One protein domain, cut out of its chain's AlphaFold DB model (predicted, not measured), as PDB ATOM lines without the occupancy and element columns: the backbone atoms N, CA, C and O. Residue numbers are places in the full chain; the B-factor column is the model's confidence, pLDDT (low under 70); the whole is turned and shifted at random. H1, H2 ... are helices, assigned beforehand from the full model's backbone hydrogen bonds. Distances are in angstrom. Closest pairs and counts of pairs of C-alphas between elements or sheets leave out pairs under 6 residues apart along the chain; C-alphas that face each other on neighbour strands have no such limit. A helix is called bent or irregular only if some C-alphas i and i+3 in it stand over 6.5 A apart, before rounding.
ATOM      1  N   GLY A 416      34.235 -41.676  41.816       86.44
ATOM      2  CA  GLY A 416      34.772 -41.467  43.162       86.44
ATOM      3  C   GLY A 416      34.147 -40.276  43.876       86.44
ATOM      4  O   GLY A 416      32.941 -40.046  43.750       86.44
ATOM      5  N   PHE A 417      34.954 -39.511  44.616       83.06
ATOM      6  CA  PHE A 417      34.481 -38.345  45.371       83.06
ATOM      7  C   PHE A 417      33.821 -37.296  44.488       83.06
ATOM      8  O   PHE A 417      32.815 -36.722  44.880       83.06
ATOM      9  N   LEU A 418      34.342 -37.058  43.282       83.31
ATOM     10  CA  LEU A 418      33.742 -36.079  42.375       83.31
ATOM     11  C   LEU A 418      32.337 -36.497  41.940       83.31
ATOM     12  O   LEU A 418      31.450 -35.651  41.889       83.31
ATOM     13  N   ARG A 419      32.116 -37.790  41.665       84.56
ATOM     14  CA  ARG A 419      30.767 -38.309  41.394       84.56
ATOM     15  C   ARG A 419      29.883 -38.153  42.617       84.56
ATOM     16  O   ARG A 419      28.809 -37.587  42.503       84.56
ATOM     17  N   PHE A 420      30.378 -38.582  43.774       85.81
ATOM     18  CA  PHE A 420      29.645 -38.559  45.038       85.81
ATOM     19  C   PHE A 420      29.198 -37.143  45.440       85.81
ATOM     20  O   PHE A 420      28.049 -36.935  45.822       85.81
ATOM     21  N   LEU A 421      30.086 -36.152  45.294       84.94
ATOM     22  CA  LEU A 421      29.798 -34.743  45.578       84.94
ATOM     23  C   LEU A 421      28.820 -34.122  44.571       84.94
ATOM     24  O   LEU A 421      28.106 -33.189  44.927       84.94
ATOM     25  N   ARG A 422      28.793 -34.613  43.325       84.94
ATOM     26  CA  ARG A 422      27.903 -34.122  42.257       84.94
ATOM     27  C   ARG A 422      26.551 -34.818  42.216       84.94
ATOM     28  O   ARG A 422      25.600 -34.241  41.701       84.94
ATOM     29  N   GLU A 423      26.478 -36.047  42.712       84.00
ATOM     30  CA  GLU A 423      25.274 -36.875  42.696       84.00
ATOM     31  C   GLU A 423      24.161 -36.235  43.522       84.00
ATOM     32  O   GLU A 423      23.010 -36.206  43.092       84.00
ATOM     33  N   GLN A 424      24.514 -35.651  44.672       84.94
ATOM     34  CA  GLN A 424      23.578 -34.894  45.492       84.94
ATOM     35  C   GLN A 424      24.252 -33.631  46.057       84.94
ATOM     36  O   GLN A 424      25.277 -33.729  46.731       84.94
ATOM     37  N   PRO A 425      23.675 -32.429  45.853       84.00
ATOM     38  CA  PRO A 425      24.324 -31.165  46.223       84.00
ATOM     39  C   PRO A 425      24.555 -31.026  47.734       84.00
ATOM     40  O   PRO A 425      25.477 -30.336  48.166       84.00
ATOM     41  N   HIS A 426      23.755 -31.714  48.556       87.44
ATOM     42  CA  HIS A 426      23.923 -31.695  50.005       87.44
ATOM     43  C   HIS A 426      25.185 -32.428  50.478       87.44
ATOM     44  O   HIS A 426      25.747 -32.018  51.491       87.44
ATOM     45  N   HIS A 427      25.699 -33.418  49.736       86.94
ATOM     46  CA  HIS A 427      27.005 -34.018  50.031       86.94
ATOM     47  C   HIS A 427      28.121 -32.969  49.964       86.94
ATOM     48  O   HIS A 427      28.996 -32.938  50.826       86.94
ATOM     49  N   GLY A 428      28.048 -32.060  48.987       85.12
ATOM     50  CA  GLY A 428      28.949 -30.919  48.860       85.12
ATOM     51  C   GLY A 428      28.889 -29.947  50.030       85.12
ATOM     52  O   GLY A 428      29.928 -29.568  50.567       85.12
ATOM     53  N   TYR A 429      27.680 -29.563  50.447       88.38
ATOM     54  CA  TYR A 429      27.487 -28.649  51.578       88.38
ATOM     55  C   TYR A 429      27.985 -29.247  52.893       88.38
ATOM     56  O   TYR A 429      28.678 -28.568  53.650       88.38
ATOM     57  N   ILE A 430      27.688 -30.526  53.139       86.81
ATOM     58  CA  ILE A 430      28.150 -31.243  54.331       86.81
ATOM     59  C   ILE A 430      29.676 -31.371  54.302       86.81
ATOM     60  O   ILE A 430      30.324 -31.034  55.287       86.81
ATOM     61  N   ALA A 431      30.269 -31.764  53.169       84.69
ATOM     62  CA  ALA A 431      31.722 -31.870  53.034       84.69
ATOM     63  C   ALA A 431      32.430 -30.520  53.237       84.69
ATOM     64  O   ALA A 431      33.437 -30.462  53.939       84.69
ATOM     65  N   ALA A 432      31.894 -29.431  52.678       83.94
ATOM     66  CA  ALA A 432      32.430 -28.083  52.865       83.94
ATOM     67  C   ALA A 432      32.310 -27.607  54.323       83.94
ATOM     68  O   ALA A 432      33.260 -27.038  54.862       83.94
ATOM     69  N   GLY A 433      31.176 -27.882  54.977       84.31
ATOM     70  CA  GLY A 433      30.967 -27.589  56.395       84.31
ATOM     71  C   GLY A 433      31.921 -28.376  57.295       84.31
ATOM     72  O   GLY A 433      32.587 -27.791  58.144       84.31
ATOM     73  N   CYS A 434      32.059 -29.683  57.061       82.69
ATOM     74  CA  CYS A 434      33.017 -30.533  57.764       82.69
ATOM     75  C   CYS A 434      34.455 -30.050  57.552       82.69
ATOM     76  O   CYS A 434      35.192 -29.928  58.523       82.69
ATOM     77  N   TRP A 435      34.848 -29.715  56.318       81.56
ATOM     78  CA  TRP A 435      36.175 -29.169  56.025       81.56
ATOM     79  C   TRP A 435      36.451 -27.891  56.818       81.56
ATOM     80  O   TRP A 435      37.483 -27.782  57.478       81.56
ATOM     81  N   PHE A 436      35.509 -26.947  56.807       78.31
ATOM     82  CA  PHE A 436      35.635 -25.686  57.531       78.31
ATOM     83  C   PHE A 436      35.750 -25.895  59.049       78.31
ATOM     84  O   PHE A 436      36.653 -25.344  59.677       78.31
ATOM     85  N   VAL A 437      34.891 -26.736  59.637       78.00
ATOM     86  CA  VAL A 437      34.929 -27.058  61.076       78.00
ATOM     87  C   VAL A 437      36.243 -27.743  61.450       78.00
ATOM     88  O   VAL A 437      36.870 -27.357  62.433       78.00
ATOM     89  N   LEU A 438      36.709 -28.703  60.649       76.12
ATOM     90  CA  LEU A 438      37.989 -29.373  60.877       76.12
ATOM     91  C   LEU A 438      39.174 -28.393  60.786       76.12
ATOM     92  O   LEU A 438      40.126 -28.525  61.554       76.12
ATOM     93  N   CYS A 439      39.104 -27.376  59.918       72.44
ATOM     94  CA  CYS A 439      40.110 -26.311  59.879       72.44
ATOM     95  C   CYS A 439      40.097 -25.446  61.148       72.44
ATOM     96  O   CYS A 439      41.141 -25.160  61.720       72.44
ATOM     97  N   MET A 440      38.912 -25.072  61.635       70.88
ATOM     98  CA  MET A 440      38.770 -24.236  62.837       70.88
ATOM     99  C   MET A 440      39.178 -24.959  64.127       70.88
ATOM    100  O   MET A 440      39.677 -24.327  65.052       70.88
ATOM    101  N   VAL A 441      39.012 -26.284  64.180       74.81
ATOM    102  CA  VAL A 441      39.489 -27.132  65.290       74.81
ATOM    103  C   VAL A 441      41.020 -27.314  65.249       74.81
ATOM    104  O   VAL A 441      41.604 -27.867  66.177       74.81
ATOM    105  N   GLY A 442      41.695 -26.829  64.200       65.88
ATOM    106  CA  GLY A 442      43.144 -26.960  64.033       65.88
ATOM    107  C   GLY A 442      43.582 -28.334  63.524       65.88
ATOM    108  O   GLY A 442      44.772 -28.637  63.517       65.88
ATOM    109  N   LEU A 443      42.638 -29.168  63.071       67.12
ATOM    110  CA  LEU A 443      42.945 -30.405  62.345       67.12
ATOM    111  C   LEU A 443      43.349 -30.103  60.896       67.12
ATOM    112  O   LEU A 443      44.043 -30.908  60.276       67.12
ATOM    113  N   PHE A 444      42.935 -28.940  60.374       62.69
ATOM    114  CA  PHE A 444      43.341 -28.428  59.071       62.69
ATOM    115  C   PHE A 444      43.788 -26.948  59.094       62.69
ATOM    116  O   PHE A 444      43.299 -26.182  59.918       62.69
ATOM    117  N   PRO A 445      44.682 -26.506  58.187       63.47
ATOM    118  CA  PRO A 445      45.526 -27.324  57.334       63.47
ATOM    119  C   PRO A 445      46.323 -28.238  58.248       63.47
ATOM    120  O   PRO A 445      46.852 -27.816  59.278       63.47
ATOM    121  N   CYS A 446      46.272 -29.527  57.930       66.00
ATOM    122  CA  CYS A 446      46.937 -30.509  58.748       66.00
ATOM    123  C   CYS A 446      48.399 -30.093  58.760       66.00
ATOM    124  O   CYS A 446      48.931 -29.658  57.732       66.00
ATOM    125  N   SER A 447      49.030 -30.154  59.931       65.12
ATOM    126  CA  SER A 447      50.469 -29.952  60.003       65.12
ATOM    127  C   SER A 447      51.082 -30.803  58.898       65.12
ATOM    128  O   SER A 447      50.691 -31.958  58.732       65.12
ATOM    129  N   LEU A 448      51.935 -30.221  58.054       60.72
ATOM    130  CA  LEU A 448      52.255 -30.829  56.756       60.72
ATOM    131  C   LEU A 448      52.893 -32.229  56.888       60.72
ATOM    132  O   LEU A 448      52.922 -32.995  55.929       60.72
ATOM    133  N   TRP A 449      53.332 -32.598  58.093       60.56
ATOM    134  CA  TRP A 449      53.729 -33.956  58.448       60.56
ATOM    135  C   TRP A 449      52.566 -34.977  58.464       60.56
ATOM    136  O   TRP A 449      52.756 -36.133  58.096       60.56
ATOM    137  N   VAL A 450      51.341 -34.580  58.813       66.62
ATOM    138  CA  VAL A 450      50.135 -35.437  58.787       66.62
ATOM    139  C   VAL A 450      49.476 -35.451  57.405       66.62
ATOM    140  O   VAL A 450      48.740 -36.383  57.092       66.62
ATOM    141  N   LEU A 451      49.745 -34.461  56.546       66.56
ATOM    142  CA  LEU A 451      49.180 -34.355  55.191       66.56
ATOM    143  C   LEU A 451      49.241 -35.680  54.386       66.56
ATOM    144  O   LEU A 451      48.228 -36.066  53.808       66.56
ATOM    145  N   PRO A 452      50.349 -36.437  54.402       66.56
ATOM    146  CA  PRO A 452      50.450 -37.815  53.912       66.56
ATOM    147  C   PRO A 452      49.335 -38.764  54.325       66.56
ATOM    148  O   PRO A 452      48.798 -39.463  53.471       66.56
ATOM    149  N   ILE A 453      48.976 -38.780  55.609       73.50
ATOM    150  CA  ILE A 453      47.924 -39.640  56.162       73.50
ATOM    151  C   ILE A 453      46.567 -39.203  55.610       73.50
ATOM    152  O   ILE A 453      45.757 -40.045  55.231       73.50
ATOM    153  N   TYR A 454      46.333 -37.895  55.483       70.94
ATOM    154  CA  TYR A 454      45.107 -37.363  54.886       70.94
ATOM    155  C   TYR A 454      44.996 -37.652  53.388       70.94
ATOM    156  O   TYR A 454      43.924 -38.039  52.926       70.94
ATOM    157  N   ILE A 455      46.092 -37.526  52.631       74.12
ATOM    158  CA  ILE A 455      46.149 -37.936  51.220       74.12
ATOM    159  C   ILE A 455      45.848 -39.433  51.114       74.12
ATOM    160  O   ILE A 455      45.071 -39.848  50.258       74.12
ATOM    161  N   TRP A 456      46.398 -40.234  52.024       72.44
ATOM    162  CA  TRP A 456      46.166 -41.669  52.094       72.44
ATOM    163  C   TRP A 456      44.709 -42.040  52.363       72.44
ATOM    164  O   TRP A 456      44.126 -42.830  51.622       72.44
ATOM    165  N   LEU A 457      44.103 -41.441  53.388       78.69
ATOM    166  CA  LEU A 457      42.688 -41.618  53.710       78.69
ATOM    167  C   LEU A 457      41.792 -41.129  52.570       78.69
ATOM    168  O   LEU A 457      40.777 -41.757  52.279       78.69
ATOM    169  N   GLY A 458      42.195 -40.058  51.883       80.06
ATOM    170  CA  GLY A 458      41.547 -39.578  50.670       80.06
ATOM    171  C   GLY A 458      41.595 -40.616  49.552       80.06
ATOM    172  O   GLY A 458      40.562 -40.998  49.022       80.06
ATOM    173  N   ILE A 459      42.762 -41.144  49.200       76.81
ATOM    174  CA  ILE A 459      42.863 -42.130  48.113       76.81
ATOM    175  C   ILE A 459      42.100 -43.413  48.464       76.81
ATOM    176  O   ILE A 459      41.370 -43.937  47.624       76.81
ATOM    177  N   LEU A 460      42.200 -43.875  49.711       76.56
ATOM    178  CA  LEU A 460      41.486 -45.051  50.202       76.56
ATOM    179  C   LEU A 460      39.965 -44.840  50.163       76.56
ATOM    180  O   LEU A 460      39.249 -45.655  49.582       76.56
ATOM    181  N   GLY A 461      39.472 -43.714  50.685       80.00
ATOM    182  CA  GLY A 461      38.056 -43.349  50.619       80.00
ATOM    183  C   GLY A 461      37.549 -43.199  49.183       80.00
ATOM    184  O   GLY A 461      36.465 -43.679  48.853       80.00
ATOM    185  N   ASN A 462      38.358 -42.613  48.297       81.69
ATOM    186  CA  ASN A 462      38.029 -42.481  46.883       81.69
ATOM    187  C   ASN A 462      37.917 -43.853  46.207       81.69
ATOM    188  O   ASN A 462      36.967 -44.095  45.469       81.69
ATOM    189  N   GLY A 463      38.853 -44.765  46.480       74.69
ATOM    190  CA  GLY A 463      38.821 -46.114  45.925       74.69
ATOM    191  C   GLY A 463      37.624 -46.931  46.424       74.69
ATOM    192  O   GLY A 463      36.982 -47.594  45.612       74.69
ATOM    193  N   PHE A 464      37.240 -46.812  47.703       78.62
ATOM    194  CA  PHE A 464      36.005 -47.422  48.222       78.62
ATOM    195  C   PHE A 464      34.749 -46.879  47.533       78.62
ATOM    196  O   PHE A 464      33.881 -47.657  47.135       78.62
ATOM    197  N   LEU A 465      34.662 -45.559  47.342       77.81
ATOM    198  CA  LEU A 465      33.546 -44.947  46.619       77.81
ATOM    199  C   LEU A 465      33.487 -45.415  45.165       77.81
ATOM    200  O   LEU A 465      32.405 -45.723  44.676       77.81
ATOM    201  N   ILE A 466      34.628 -45.514  44.474       78.56
ATOM    202  CA  ILE A 466      34.656 -46.021  43.097       78.56
ATOM    203  C   ILE A 466      34.231 -47.493  43.050       78.56
ATOM    204  O   ILE A 466      33.460 -47.865  42.166       78.56
ATOM    205  N   ALA A 467      34.689 -48.325  43.987       72.75
ATOM    206  CA  ALA A 467      34.294 -49.729  44.063       72.75
ATOM    207  C   ALA A 467      32.778 -49.882  44.286       72.75
ATOM    208  O   ALA A 467      32.125 -50.635  43.566       72.75
ATOM    209  N   SER A 468      32.206 -49.106  45.213       77.56
ATOM    210  CA  SER A 468      30.761 -49.079  45.475       77.56
ATOM    211  C   SER A 468      29.959 -48.588  44.262       77.56
ATOM    212  O   SER A 468      28.993 -49.235  43.858       77.56
ATOM    213  N   GLN A 469      30.397 -47.504  43.613       79.88
ATOM    214  CA  GLN A 469      29.768 -46.979  42.395       79.88
ATOM    215  C   GLN A 469      29.825 -47.985  41.243       79.88
ATOM    216  O   GLN A 469      28.846 -48.155  40.529       79.88
ATOM    217  N   ARG A 470      30.946 -48.695  41.082       72.75
ATOM    218  CA  ARG A 470      31.097 -49.750  40.073       72.75
ATOM    219  C   ARG A 470      30.157 -50.921  40.339       72.75
ATOM    220  O   ARG A 470      29.587 -51.452  39.394       72.75
ATOM    221  N   GLN A 471      29.987 -51.313  41.600       74.12
ATOM    222  CA  GLN A 471      29.046 -52.363  41.980       74.12
ATOM    223  C   GLN A 471      27.595 -51.953  41.687       74.12
ATOM    224  O   GLN A 471      26.830 -52.773  41.186       74.12
ATOM    225  N   ALA A 472      27.234 -50.689  41.930       76.62
ATOM    226  CA  ALA A 472      25.927 -50.144  41.564       76.62
ATOM    227  C   ALA A 472      25.728 -50.100  40.037       76.62
ATOM    228  O   ALA A 472      24.714 -50.581  39.538       76.62
ATOM    229  N   ASP A 473      26.724 -49.608  39.290       71.56
ATOM    230  CA  ASP A 473      26.694 -49.564  37.823       71.56
ATOM    231  C   ASP A 473      26.543 -50.980  37.225       71.56
ATOM    232  O   ASP A 473      25.780 -51.179  36.282       71.56
ATOM    233  N   TRP A 474      27.221 -51.979  37.805       67.88
ATOM    234  CA  TRP A 474      27.111 -53.390  37.416       67.88
ATOM    235  C   TRP A 474      25.777 -54.038  37.786       67.88
ATOM    236  O   TRP A 474      25.278 -54.870  37.032       67.88
ATOM    237  N   VAL A 503      52.148 -46.725  -4.274       46.34
ATOM    238  CA  VAL A 503      51.095 -46.689  -3.238       46.34
ATOM    239  C   VAL A 503      51.445 -47.569  -2.051       46.34
ATOM    240  O   VAL A 503      51.279 -47.131  -0.918       46.34
ATOM    241  N   ARG A 504      52.098 -48.717  -2.279       46.44
ATOM    242  CA  ARG A 504      52.773 -49.466  -1.209       46.44
ATOM    243  C   ARG A 504      53.697 -48.557  -0.406       46.44
ATOM    244  O   ARG A 504      53.725 -48.679   0.801       46.44
ATOM    245  N   GLY A 505      54.402 -47.614  -1.030       50.69
ATOM    246  CA  GLY A 505      55.238 -46.644  -0.321       50.69
ATOM    247  C   GLY A 505      54.449 -45.740   0.633       50.69
ATOM    248  O   GLY A 505      54.843 -45.583   1.785       50.69
ATOM    249  N   ALA A 506      53.323 -45.172   0.195       50.88
ATOM    250  CA  ALA A 506      52.474 -44.326   1.040       50.88
ATOM    251  C   ALA A 506      51.746 -45.133   2.127       50.88
ATOM    252  O   ALA A 506      51.727 -44.743   3.293       50.88
ATOM    253  N   LEU A 507      51.225 -46.302   1.764       51.91
ATOM    254  CA  LEU A 507      50.517 -47.213   2.650       51.91
ATOM    255  C   LEU A 507      51.459 -47.872   3.671       51.91
ATOM    256  O   LEU A 507      51.087 -48.053   4.821       51.91
ATOM    257  N   MET A 508      52.706 -48.168   3.287       54.88
ATOM    258  CA  MET A 508      53.766 -48.608   4.199       54.88
ATOM    259  C   MET A 508      54.251 -47.472   5.088       54.88
ATOM    260  O   MET A 508      54.612 -47.738   6.222       54.88
ATOM    261  N   ARG A 509      54.249 -46.212   4.628       59.81
ATOM    262  CA  ARG A 509      54.512 -45.061   5.508       59.81
ATOM    263  C   ARG A 509      53.394 -44.893   6.528       59.81
ATOM    264  O   ARG A 509      53.694 -44.710   7.698       59.81
ATOM    265  N   PHE A 510      52.134 -45.018   6.119       57.38
ATOM    266  CA  PHE A 510      50.993 -44.970   7.032       57.38
ATOM    267  C   PHE A 510      50.971 -46.168   7.988       57.38
ATOM    268  O   PHE A 510      50.776 -45.988   9.184       57.38
ATOM    269  N   SER A 511      51.235 -47.384   7.505       63.72
ATOM    270  CA  SER A 511      51.332 -48.569   8.361       63.72
ATOM    271  C   SER A 511      52.557 -48.513   9.275       63.72
ATOM    272  O   SER A 511      52.471 -48.948  10.419       63.72
ATOM    273  N   ALA A 512      53.673 -47.931   8.827       62.94
ATOM    274  CA  ALA A 512      54.840 -47.665   9.663       62.94
ATOM    275  C   ALA A 512      54.520 -46.624  10.738       62.94
ATOM    276  O   ALA A 512      54.833 -46.863  11.896       62.94
ATOM    277  N   GLN A 513      53.828 -45.536  10.391       60.97
ATOM    278  CA  GLN A 513      53.350 -44.540  11.354       60.97
ATOM    279  C   GLN A 513      52.350 -45.146  12.340       60.97
ATOM    280  O   GLN A 513      52.440 -44.895  13.535       60.97
ATOM    281  N   LEU A 514      51.429 -45.997  11.883       61.81
ATOM    282  CA  LEU A 514      50.528 -46.740  12.759       61.81
ATOM    283  C   LEU A 514      51.295 -47.679  13.681       61.81
ATOM    284  O   LEU A 514      50.998 -47.699  14.864       61.81
ATOM    285  N   ARG A 515      52.291 -48.415  13.182       67.12
ATOM    286  CA  ARG A 515      53.156 -49.277  14.005       67.12
ATOM    287  C   ARG A 515      54.020 -48.488  14.978       67.12
ATOM    288  O   ARG A 515      54.358 -49.013  16.030       67.12
ATOM    289  N   GLU A 516      54.381 -47.257  14.636       66.94
ATOM    290  CA  GLU A 516      55.116 -46.351  15.514       66.94
ATOM    291  C   GLU A 516      54.199 -45.787  16.603       66.94
ATOM    292  O   GLU A 516      54.586 -45.754  17.763       66.94
ATOM    293  N   VAL A 517      52.958 -45.424  16.262       61.50
ATOM    294  CA  VAL A 517      51.958 -44.852  17.181       61.50
ATOM    295  C   VAL A 517      51.280 -45.917  18.052       61.50
ATOM    296  O   VAL A 517      50.959 -45.652  19.211       61.50
ATOM    297  N   GLU A 518      51.091 -47.131  17.536       75.88
ATOM    298  CA  GLU A 518      50.479 -48.270  18.226       75.88
ATOM    299  C   GLU A 518      51.070 -48.521  19.623       75.88
ATOM    300  O   GLU A 518      50.288 -48.553  20.575       75.88
ATOM    301  N   PRO A 519      52.399 -48.646  19.822       70.12
ATOM    302  CA  PRO A 519      52.964 -48.854  21.149       70.12
ATOM    303  C   PRO A 519      52.700 -47.675  22.087       70.12
ATOM    304  O   PRO A 519      52.487 -47.919  23.269       70.12
ATOM    305  N   PHE A 520      52.645 -46.428  21.602       69.44
ATOM    306  CA  PHE A 520      52.333 -45.270  22.449       69.44
ATOM    307  C   PHE A 520      50.871 -45.254  22.881       69.44
ATOM    308  O   PHE A 520      50.588 -45.063  24.061       69.44
ATOM    309  N   VAL A 521      49.940 -45.493  21.954       68.00
ATOM    310  CA  VAL A 521      48.503 -45.543  22.265       68.00
ATOM    311  C   VAL A 521      48.212 -46.731  23.177       68.00
ATOM    312  O   VAL A 521      47.512 -46.589  24.179       68.00
ATOM    313  N   ARG A 522      48.808 -47.892  22.890       75.31
ATOM    314  CA  ARG A 522      48.709 -49.083  23.733       75.31
ATOM    315  C   ARG A 522      49.314 -48.844  25.113       75.31
ATOM    316  O   ARG A 522      48.677 -49.194  26.099       75.31
ATOM    317  N   LEU A 523      50.499 -48.241  25.209       76.62
ATOM    318  CA  LEU A 523      51.128 -47.901  26.488       76.62
ATOM    319  C   LEU A 523      50.264 -46.916  27.272       76.62
ATOM    320  O   LEU A 523      50.028 -47.145  28.449       76.62
ATOM    321  N   ALA A 524      49.747 -45.867  26.634       70.06
ATOM    322  CA  ALA A 524      48.885 -44.887  27.283       70.06
ATOM    323  C   ALA A 524      47.605 -45.535  27.829       70.06
ATOM    324  O   ALA A 524      47.271 -45.330  28.993       70.06
ATOM    325  N   VAL A 525      46.927 -46.364  27.026       70.44
ATOM    326  CA  VAL A 525      45.713 -47.078  27.449       70.44
ATOM    327  C   VAL A 525      46.021 -48.082  28.555       70.44
ATOM    328  O   VAL A 525      45.346 -48.061  29.574       70.44
ATOM    329  N   LEU A 526      47.060 -48.910  28.414       71.88
ATOM    330  CA  LEU A 526      47.440 -49.885  29.442       71.88
ATOM    331  C   LEU A 526      47.906 -49.210  30.733       71.88
ATOM    332  O   LEU A 526      47.610 -49.706  31.816       71.88
ATOM    333  N   SER A 527      48.618 -48.088  30.646       71.12
ATOM    334  CA  SER A 527      49.017 -47.301  31.812       71.12
ATOM    335  C   SER A 527      47.805 -46.674  32.486       71.12
ATOM    336  O   SER A 527      47.689 -46.773  33.702       71.12
ATOM    337  N   LEU A 528      46.869 -46.096  31.729       71.56
ATOM    338  CA  LEU A 528      45.611 -45.576  32.271       71.56
ATOM    339  C   LEU A 528      44.779 -46.682  32.925       71.56
ATOM    340  O   LEU A 528      44.306 -46.498  34.041       71.56
ATOM    341  N   GLU A 529      44.652 -47.841  32.279       71.50
ATOM    342  CA  GLU A 529      43.948 -49.011  32.814       71.50
ATOM    343  C   GLU A 529      44.611 -49.517  34.097       71.50
ATOM    344  O   GLU A 529      43.927 -49.730  35.091       71.50
ATOM    345  N   ARG A 530      45.940 -49.663  34.122       72.25
ATOM    346  CA  ARG A 530      46.677 -50.132  35.305       72.25
ATOM    347  C   ARG A 530      46.646 -49.129  36.450       72.25
ATOM    348  O   ARG A 530      46.425 -49.536  37.584       72.25
ATOM    349  N   VAL A 531      46.825 -47.839  36.170       69.56
ATOM    350  CA  VAL A 531      46.726 -46.774  37.181       69.56
ATOM    351  C   VAL A 531      45.301 -46.703  37.720       69.56
ATOM    352  O   VAL A 531      45.107 -46.685  38.930       69.56
ATOM    353  N   SER A 532      44.295 -46.753  36.845       68.12
ATOM    354  CA  SER A 532      42.890 -46.825  37.247       68.12
ATOM    355  C   SER A 532      42.628 -48.064  38.104       68.12
ATOM    356  O   SER A 532      42.038 -47.953  39.171       68.12
ATOM    357  N   ASN A 533      43.092 -49.246  37.701       67.56
ATOM    358  CA  ASN A 533      42.876 -50.488  38.446       67.56
ATOM    359  C   ASN A 533      43.580 -50.488  39.810       67.56
ATOM    360  O   ASN A 533      42.990 -50.951  40.785       67.56
ATOM    361  N   ALA A 534      44.787 -49.921  39.896       66.38
ATOM    362  CA  ALA A 534      45.524 -49.763  41.147       66.38
ATOM    363  C   ALA A 534      44.858 -48.752  42.099       66.38
ATOM    364  O   ALA A 534      44.848 -48.955  43.309       66.38
ATOM    365  N   LEU A 535      44.267 -47.676  41.568       63.84
ATOM    366  CA  LEU A 535      43.557 -46.667  42.367       63.84
ATOM    367  C   LEU A 535      42.126 -47.083  42.745       63.84
ATOM    368  O   LEU A 535      41.529 -46.492  43.641       63.84
ATOM    369  N   THR A 536      41.566 -48.087  42.069       63.53
ATOM    370  CA  THR A 536      40.195 -48.583  42.294       63.53
ATOM    371  C   THR A 536      40.141 -49.934  42.997       63.53
ATOM    372  O   THR A 536      39.059 -50.502  43.116       63.53
ATOM    373  N   PHE A 537      41.284 -50.450  43.462       64.19
ATOM    374  CA  PHE A 537      41.400 -51.762  44.109       64.19
ATOM    375  C   PHE A 537      40.950 -52.947  43.238       64.19
ATOM    376  O   PHE A 537      40.665 -54.028  43.750       64.19
ATOM    377  N   ALA A 538      40.898 -52.772  41.915       64.00
ATOM    378  CA  ALA A 538      40.511 -53.837  40.992       64.00
ATOM    379  C   ALA A 538      41.616 -54.896  40.825       64.00
ATOM    380  O   ALA A 538      41.326 -56.037  40.478       64.00
ATOM    381  N   ASP A 539      42.871 -54.517  41.082       63.09
ATOM    382  CA  ASP A 539      44.041 -55.397  41.084       63.09
ATOM    383  C   ASP A 539      44.736 -55.281  42.448       63.09
ATOM    384  O   ASP A 539      45.436 -54.302  42.721       63.09
ATOM    385  N   GLY A 540      44.479 -56.242  43.341       63.88
ATOM    386  CA  GLY A 540      44.930 -56.208  44.737       63.88
ATOM    387  C   GLY A 540      46.446 -56.015  44.887       63.88
ATOM    388  O   GLY A 540      46.861 -55.052  45.534       63.88
ATOM    389  N   PRO A 541      47.291 -56.862  44.271       69.56
ATOM    390  CA  PRO A 541      48.747 -56.718  44.323       69.56
ATOM    391  C   PRO A 541      49.269 -55.385  43.769       69.56
ATOM    392  O   PRO A 541      50.118 -54.754  44.402       69.56
ATOM    393  N   ALA A 542      48.754 -54.923  42.621       66.06
ATOM    394  CA  ALA A 542      49.170 -53.644  42.035       66.06
ATOM    395  C   ALA A 542      48.752 -52.452  42.906       66.06
ATOM    396  O   ALA A 542      49.512 -51.494  43.060       66.06
ATOM    397  N   SER A 543      47.571 -52.541  43.521       67.81
ATOM    398  CA  SER A 543      47.090 -51.555  44.484       67.81
ATOM    399  C   SER A 543      48.034 -51.500  45.682       67.81
ATOM    400  O   SER A 543      48.575 -50.440  45.971       67.81
ATOM    401  N   VAL A 544      48.331 -52.640  46.322       70.44
ATOM    402  CA  VAL A 544      49.239 -52.715  47.483       70.44
ATOM    403  C   VAL A 544      50.621 -52.135  47.164       70.44
ATOM    404  O   VAL A 544      51.136 -51.337  47.945       70.44
ATOM    405  N   ALA A 545      51.209 -52.470  46.014       72.25
ATOM    406  CA  ALA A 545      52.510 -51.936  45.606       72.25
ATOM    407  C   ALA A 545      52.478 -50.415  45.358       72.25
ATOM    408  O   ALA A 545      53.362 -49.697  45.829       72.25
ATOM    409  N   CYS A 546      51.447 -49.920  44.663       73.31
ATOM    410  CA  CYS A 546      51.235 -48.488  44.431       73.31
ATOM    411  C   CYS A 546      51.108 -47.734  45.757       73.31
ATOM    412  O   CYS A 546      51.767 -46.720  45.975       73.31
ATOM    413  N   PHE A 547      50.327 -48.287  46.677       68.12
ATOM    414  CA  PHE A 547      50.119 -47.738  48.000       68.12
ATOM    415  C   PHE A 547      51.403 -47.724  48.836       68.12
ATOM    416  O   PHE A 547      51.738 -46.690  49.400       68.12
ATOM    417  N   LEU A 548      52.188 -48.805  48.864       76.50
ATOM    418  CA  LEU A 548      53.478 -48.827  49.566       76.50
ATOM    419  C   LEU A 548      54.464 -47.784  49.015       76.50
ATOM    420  O   LEU A 548      55.104 -47.072  49.792       76.50
ATOM    421  N   ALA A 549      54.555 -47.650  47.688       78.00
ATOM    422  CA  ALA A 549      55.382 -46.629  47.047       78.00
ATOM    423  C   ALA A 549      54.893 -45.214  47.389       78.00
ATOM    424  O   ALA A 549      55.692 -44.335  47.720       78.00
ATOM    425  N   LEU A 550      53.576 -45.007  47.381       72.19
ATOM    426  CA  LEU A 550      52.964 -43.746  47.763       72.19
ATOM    427  C   LEU A 550      53.211 -43.421  49.245       72.19
ATOM    428  O   LEU A 550      53.527 -42.279  49.552       72.19
ATOM    429  N   THR A 551      53.155 -44.397  50.160       72.88
ATOM    430  CA  THR A 551      53.543 -44.211  51.573       72.88
ATOM    431  C   THR A 551      54.985 -43.768  51.705       72.88
ATOM    432  O   THR A 551      55.259 -42.879  52.501       72.88
ATOM    433  N   ALA A 552      55.906 -44.353  50.941       78.00
ATOM    434  CA  ALA A 552      57.313 -43.970  51.001       78.00
ATOM    435  C   ALA A 552      57.525 -42.524  50.516       78.00
ATOM    436  O   ALA A 552      58.184 -41.738  51.194       78.00
ATOM    437  N   VAL A 553      56.912 -42.149  49.387       74.38
ATOM    438  CA  VAL A 553      56.990 -40.785  48.830       74.38
ATOM    439  C   VAL A 553      56.319 -39.773  49.753       74.38
ATOM    440  O   VAL A 553      56.899 -38.736  50.069       74.38
ATOM    441  N   LEU A 554      55.112 -40.075  50.226       68.25
ATOM    442  CA  LEU A 554      54.389 -39.214  51.150       68.25
ATOM    443  C   LEU A 554      55.090 -39.145  52.510       68.25
ATOM    444  O   LEU A 554      55.110 -38.083  53.108       68.25
ATOM    445  N   GLY A 555      55.731 -40.215  52.975       72.06
ATOM    446  CA  GLY A 555      56.583 -40.209  54.165       72.06
ATOM    447  C   GLY A 555      57.805 -39.302  53.997       72.06
ATOM    448  O   GLY A 555      58.104 -38.505  54.879       72.06
ATOM    449  N   ALA A 556      58.468 -39.333  52.840       74.31
ATOM    450  CA  ALA A 556      59.579 -38.424  52.544       74.31
ATOM    451  C   ALA A 556      59.122 -36.955  52.465       74.31
ATOM    452  O   ALA A 556      59.780 -36.061  53.004       74.31
ATOM    453  N   LEU A 557      57.961 -36.700  51.851       63.12
ATOM    454  CA  LEU A 557      57.340 -35.376  51.813       63.12
ATOM    455  C   LEU A 557      56.861 -34.928  53.203       63.12
ATOM    456  O   LEU A 557      57.038 -33.764  53.535       63.12
ATOM    457  N   SER A 558      56.344 -35.840  54.038       60.75
ATOM    458  CA  SER A 558      55.983 -35.611  55.450       60.75
ATOM    459  C   SER A 558      57.147 -34.979  56.197       60.75
ATOM    460  O   SER A 558      57.006 -33.922  56.803       60.75
ATOM    461  N   VAL A 559      58.312 -35.624  56.104       67.25
ATOM    462  CA  VAL A 559      59.539 -35.228  56.792       67.25
ATOM    463  C   VAL A 559      60.065 -33.913  56.220       67.25
ATOM    464  O   VAL A 559      60.468 -33.030  56.972       67.25
ATOM    465  N   SER A 560      59.996 -33.743  54.897       65.38
ATOM    466  CA  SER A 560      60.429 -32.515  54.220       65.38
ATOM    467  C   SER A 560      59.556 -31.313  54.586       65.38
ATOM    468  O   SER A 560      60.068 -30.226  54.833       65.38
ATOM    469  N   PHE A 561      58.239 -31.496  54.667       58.47
ATOM    470  CA  PHE A 561      57.324 -30.420  55.016       58.47
ATOM    471  C   PHE A 561      57.199 -30.186  56.523       58.47
ATOM    472  O   PHE A 561      56.932 -29.055  56.913       58.47
ATOM    473  N   PHE A 562      57.446 -31.194  57.366       60.19
ATOM    474  CA  PHE A 562      57.614 -31.027  58.814       60.19
ATOM    475  C   PHE A 562      58.659 -29.944  59.123       60.19
ATOM    476  O   PHE A 562      58.417 -29.063  59.946       60.19
ATOM    477  N   LEU A 563      59.770 -29.954  58.377       61.59
ATOM    478  CA  LEU A 563      60.839 -28.955  58.467       61.59
ATOM    479  C   LEU A 563      60.395 -27.553  58.005       61.59
ATOM    480  O   LEU A 563      60.933 -26.559  58.481       61.59
ATOM    481  N   ILE A 564      59.403 -27.465  57.112       59.66
ATOM    482  CA  ILE A 564      58.882 -26.207  56.546       59.66
ATOM    483  C   ILE A 564      57.760 -25.617  57.422       59.66
ATOM    484  O   ILE A 564      57.668 -24.403  57.570       59.66
ATOM    485  N   THR A 565      56.932 -26.450  58.066       57.94
ATOM    486  CA  THR A 565      55.810 -26.003  58.920       57.94
ATOM    487  C   THR A 565      56.206 -25.199  60.152       57.94
ATOM    488  O   THR A 565      55.343 -24.558  60.742       57.94
ATOM    489  N   HIS A 566      57.478 -25.190  60.550       57.41
ATOM    490  CA  HIS A 566      57.927 -24.337  61.650       57.41
ATOM    491  C   HIS A 566      57.972 -22.836  61.303       57.41
ATOM    492  O   HIS A 566      58.366 -22.045  62.157       57.41
ATOM    493  N   LEU A 567      57.541 -22.431  60.099       53.03
ATOM    494  CA  LEU A 567      57.679 -21.056  59.614       53.03
ATOM    495  C   LEU A 567      56.391 -20.302  59.255       53.03
ATOM    496  O   LEU A 567      56.523 -19.120  58.958       53.03
ATOM    497  N   ASP A 568      55.173 -20.868  59.300       53.03
ATOM    498  CA  ASP A 568      54.010 -20.079  58.841       53.03
ATOM    499  C   ASP A 568      52.642 -20.371  59.482       53.03
ATOM    500  O   ASP A 568      52.221 -21.514  59.656       53.03
ATOM    501  N   GLY A 569      51.918 -19.285  59.787       57.59
ATOM    502  CA  GLY A 569      50.629 -19.249  60.488       57.59
ATOM    503  C   GLY A 569      49.418 -19.058  59.568       57.59
ATOM    504  O   GLY A 569      48.637 -18.128  59.755       57.59
ATOM    505  N   LEU A 570      49.239 -19.926  58.568       61.59
ATOM    506  CA  LEU A 570      48.226 -19.769  57.503       61.59
ATOM    507  C   LEU A 570      46.945 -20.614  57.680       61.59
ATOM    508  O   LEU A 570      46.275 -20.949  56.703       61.59
ATOM    509  N   TYR A 571      46.556 -20.944  58.915       63.22
ATOM    510  CA  TYR A 571      45.468 -21.902  59.182       63.22
ATOM    511  C   TYR A 571      44.078 -21.440  58.711       63.22
ATOM    512  O   TYR A 571      43.270 -22.229  58.216       63.22
ATOM    513  N   PHE A 572      43.803 -20.140  58.819       66.50
ATOM    514  CA  PHE A 572      42.484 -19.592  58.503       66.50
ATOM    515  C   PHE A 572      42.213 -19.532  56.992       66.50
ATOM    516  O   PHE A 572      41.127 -19.891  56.532       66.50
ATOM    517  N   ALA A 573      43.213 -19.140  56.196       72.69
ATOM    518  CA  ALA A 573      43.061 -18.985  54.752       72.69
ATOM    519  C   ALA A 573      42.730 -20.323  54.072       72.69
ATOM    520  O   ALA A 573      41.796 -20.406  53.274       72.69
ATOM    521  N   SER A 574      43.421 -21.405  54.431       73.56
ATOM    522  CA  SER A 574      43.177 -22.732  53.850       73.56
ATOM    523  C   SER A 574      41.797 -23.310  54.178       73.56
ATOM    524  O   SER A 574      41.246 -24.056  53.366       73.56
ATOM    525  N   GLY A 575      41.208 -22.952  55.325       73.12
ATOM    526  CA  GLY A 575      39.849 -23.377  55.665       73.12
ATOM    527  C   GLY A 575      38.797 -22.756  54.758       73.12
ATOM    528  O   GLY A 575      37.948 -23.468  54.218       73.12
ATOM    529  N   VAL A 576      38.911 -21.450  54.512       76.62
ATOM    530  CA  VAL A 576      38.016 -20.721  53.603       76.62
ATOM    531  C   VAL A 576      38.218 -21.192  52.157       76.62
ATOM    532  O   VAL A 576      37.244 -21.520  51.480       76.62
ATOM    533  N   TYR A 577      39.466 -21.299  51.685       76.00
ATOM    534  CA  TYR A 577      39.745 -21.726  50.309       76.00
ATOM    535  C   TYR A 577      39.293 -23.163  50.031       76.00
ATOM    536  O   TYR A 577      38.656 -23.409  49.008       76.00
ATOM    537  N   GLY A 578      39.559 -24.113  50.932       78.69
ATOM    538  CA  GLY A 578      39.148 -25.502  50.720       78.69
ATOM    539  C   GLY A 578      37.627 -25.688  50.754       78.69
ATOM    540  O   GLY A 578      37.087 -26.411  49.918       78.69
ATOM    541  N   ALA A 579      36.915 -24.962  51.624       82.25
ATOM    542  CA  ALA A 579      35.451 -24.968  51.628       82.25
ATOM    543  C   ALA A 579      34.877 -24.420  50.307       82.25
ATOM    544  O   ALA A 579      33.977 -25.028  49.727       82.25
ATOM    545  N   LEU A 580      35.438 -23.327  49.772       83.06
ATOM    546  CA  LEU A 580      35.039 -22.776  48.471       83.06
ATOM    547  C   LEU A 580      35.322 -23.745  47.310       83.06
ATOM    548  O   LEU A 580      34.491 -23.890  46.410       83.06
ATOM    549  N   VAL A 581      36.450 -24.457  47.336       83.19
ATOM    550  CA  VAL A 581      36.765 -25.486  46.332       83.19
ATOM    551  C   VAL A 581      35.755 -26.634  46.395       83.19
ATOM    552  O   VAL A 581      35.204 -27.018  45.367       83.19
ATOM    553  N   LEU A 582      35.418 -27.141  47.581       83.94
ATOM    554  CA  LEU A 582      34.419 -28.209  47.722       83.94
ATOM    555  C   LEU A 582      33.029 -27.775  47.233       83.94
ATOM    556  O   LEU A 582      32.366 -28.533  46.526       83.94
ATOM    557  N   LEU A 583      32.619 -26.535  47.519       85.94
ATOM    558  CA  LEU A 583      31.352 -25.977  47.032       85.94
ATOM    559  C   LEU A 583      31.322 -25.798  45.508       85.94
ATOM    560  O   LEU A 583      30.282 -26.001  44.882       85.94
ATOM    561  N   THR A 584      32.446 -25.423  44.894       84.25
ATOM    562  CA  THR A 584      32.532 -25.305  43.428       84.25
ATOM    563  C   THR A 584      32.538 -26.672  42.747       84.25
ATOM    564  O   THR A 584      31.862 -26.836  41.732       84.25
ATOM    565  N   LEU A 585      33.220 -27.669  43.321       82.94
ATOM    566  CA  LEU A 585      33.248 -29.047  42.816       82.94
ATOM    567  C   LEU A 585      31.900 -29.771  42.952       82.94
ATOM    568  O   LEU A 585      31.580 -30.607  42.104       82.94
ATOM    569  N   ALA A 586      31.118 -29.434  43.980       84.69
ATOM    570  CA  ALA A 586      29.790 -29.989  44.234       84.69
ATOM    571  C   ALA A 586      28.689 -29.443  43.314       84.69
ATOM    572  O   ALA A 586      27.576 -29.972  43.308       84.69
ATOM    573  N   ARG A 587      28.963 -28.389  42.529       85.25
ATOM    574  CA  ARG A 587      27.995 -27.939  41.527       85.25
ATOM    575  C   ARG A 587      27.750 -29.085  40.542       85.25
ATOM    576  O   ARG A 587      28.728 -29.643  40.029       85.25
TER     577      ARG A 587
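What this domain is: This is residues 416 to 474 and 503 to 587 of the 637 residues of the protein "Hypothetical protein" of Pyrodinium bahamense (UniProt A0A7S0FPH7). A long helical arm sticks out of a loose body of helices: residues 503 to 529 of H4 stand free, and the bent H4 runs nearly straight. In the body, H2 and H6 lie side by side, opposite ways; short H1 lies between them and H3, which meets H5 near its own beginning. The printed part has 144 residues, all helix in class, H1 to H6 in chain order, with no named strand. It is loose, radius of gyration of the C-alphas 21.1 A, and spans 71 by 39 by 30 A.

How they stand to each other: H1, residues 417 to 423, is the hub, touching three helices. It touches H2, residues 425 to 440, only at the corner, C-alphas 421 and 428 being closest at 5.1 A. H1 only just touches H3, residues 451 to 474, with 3 pairs of C-alphas within 8 A, the closest Phe 417 and Asn 462 at 5.7 A. H1 only just touches residue 585 of H6, residues 571 to 585, with 3 pairs, the closest C-alphas 418 and 585 at 7.1 A. H2 and H6 touch at a shallow tilt of 7 degrees, opposite ways, C-alphas 432 and 579 closest at 4.5 A. Residues 451 to 456 of H3 touch residues 551 to 558 of H5, residues 540 to 562, at a shallow tilt of 28 degrees, opposite ways; the closest C-alphas, 452 and 554, are 5.0 A apart. H4, residues 503 to 535, was assigned as one helix by its hydrogen bonds but is bent, C-alphas 516 and 519 being 6.5 A apart; its arms H4a, 503 to 516, and H4b, 519 to 535, stand at 25 degrees. H4b touches H5 about perpendicular, at 79 degrees, C-alphas 534 and 543 closest at 4.1 A. Helix packing is part aligned, part crossed. Every O i to N i+4 pair is within hydrogen-bond range in H1, H2, H3, H4a, H4b and H5, and 10 of 11 in H6.

Where its parts are: H1 begins at C-alpha 417 (34.481, -38.345, 45.371) and H6 ends at C-alpha 585 (33.248, -29.047, 42.816). From first to last C-alpha, H1 measures 9.7 A, H2 23.1 A, H3 34.1 A, H4a 19.2 A, H4b 23.3 A, H5 31.5 A and H6 21.6 A.

The domain as a whole: C-alphas 441 and 503, the two farthest apart, are 72.2 A apart. Residues 475 to 502 are cut out, a gap of 47.7 A between C-alphas 474 and 503. Of the links printed whole, none is long. Mean pLDDT of the printed part is 71.6, and 60 residues are under 70, among them 503 to 517 and 557 to 572.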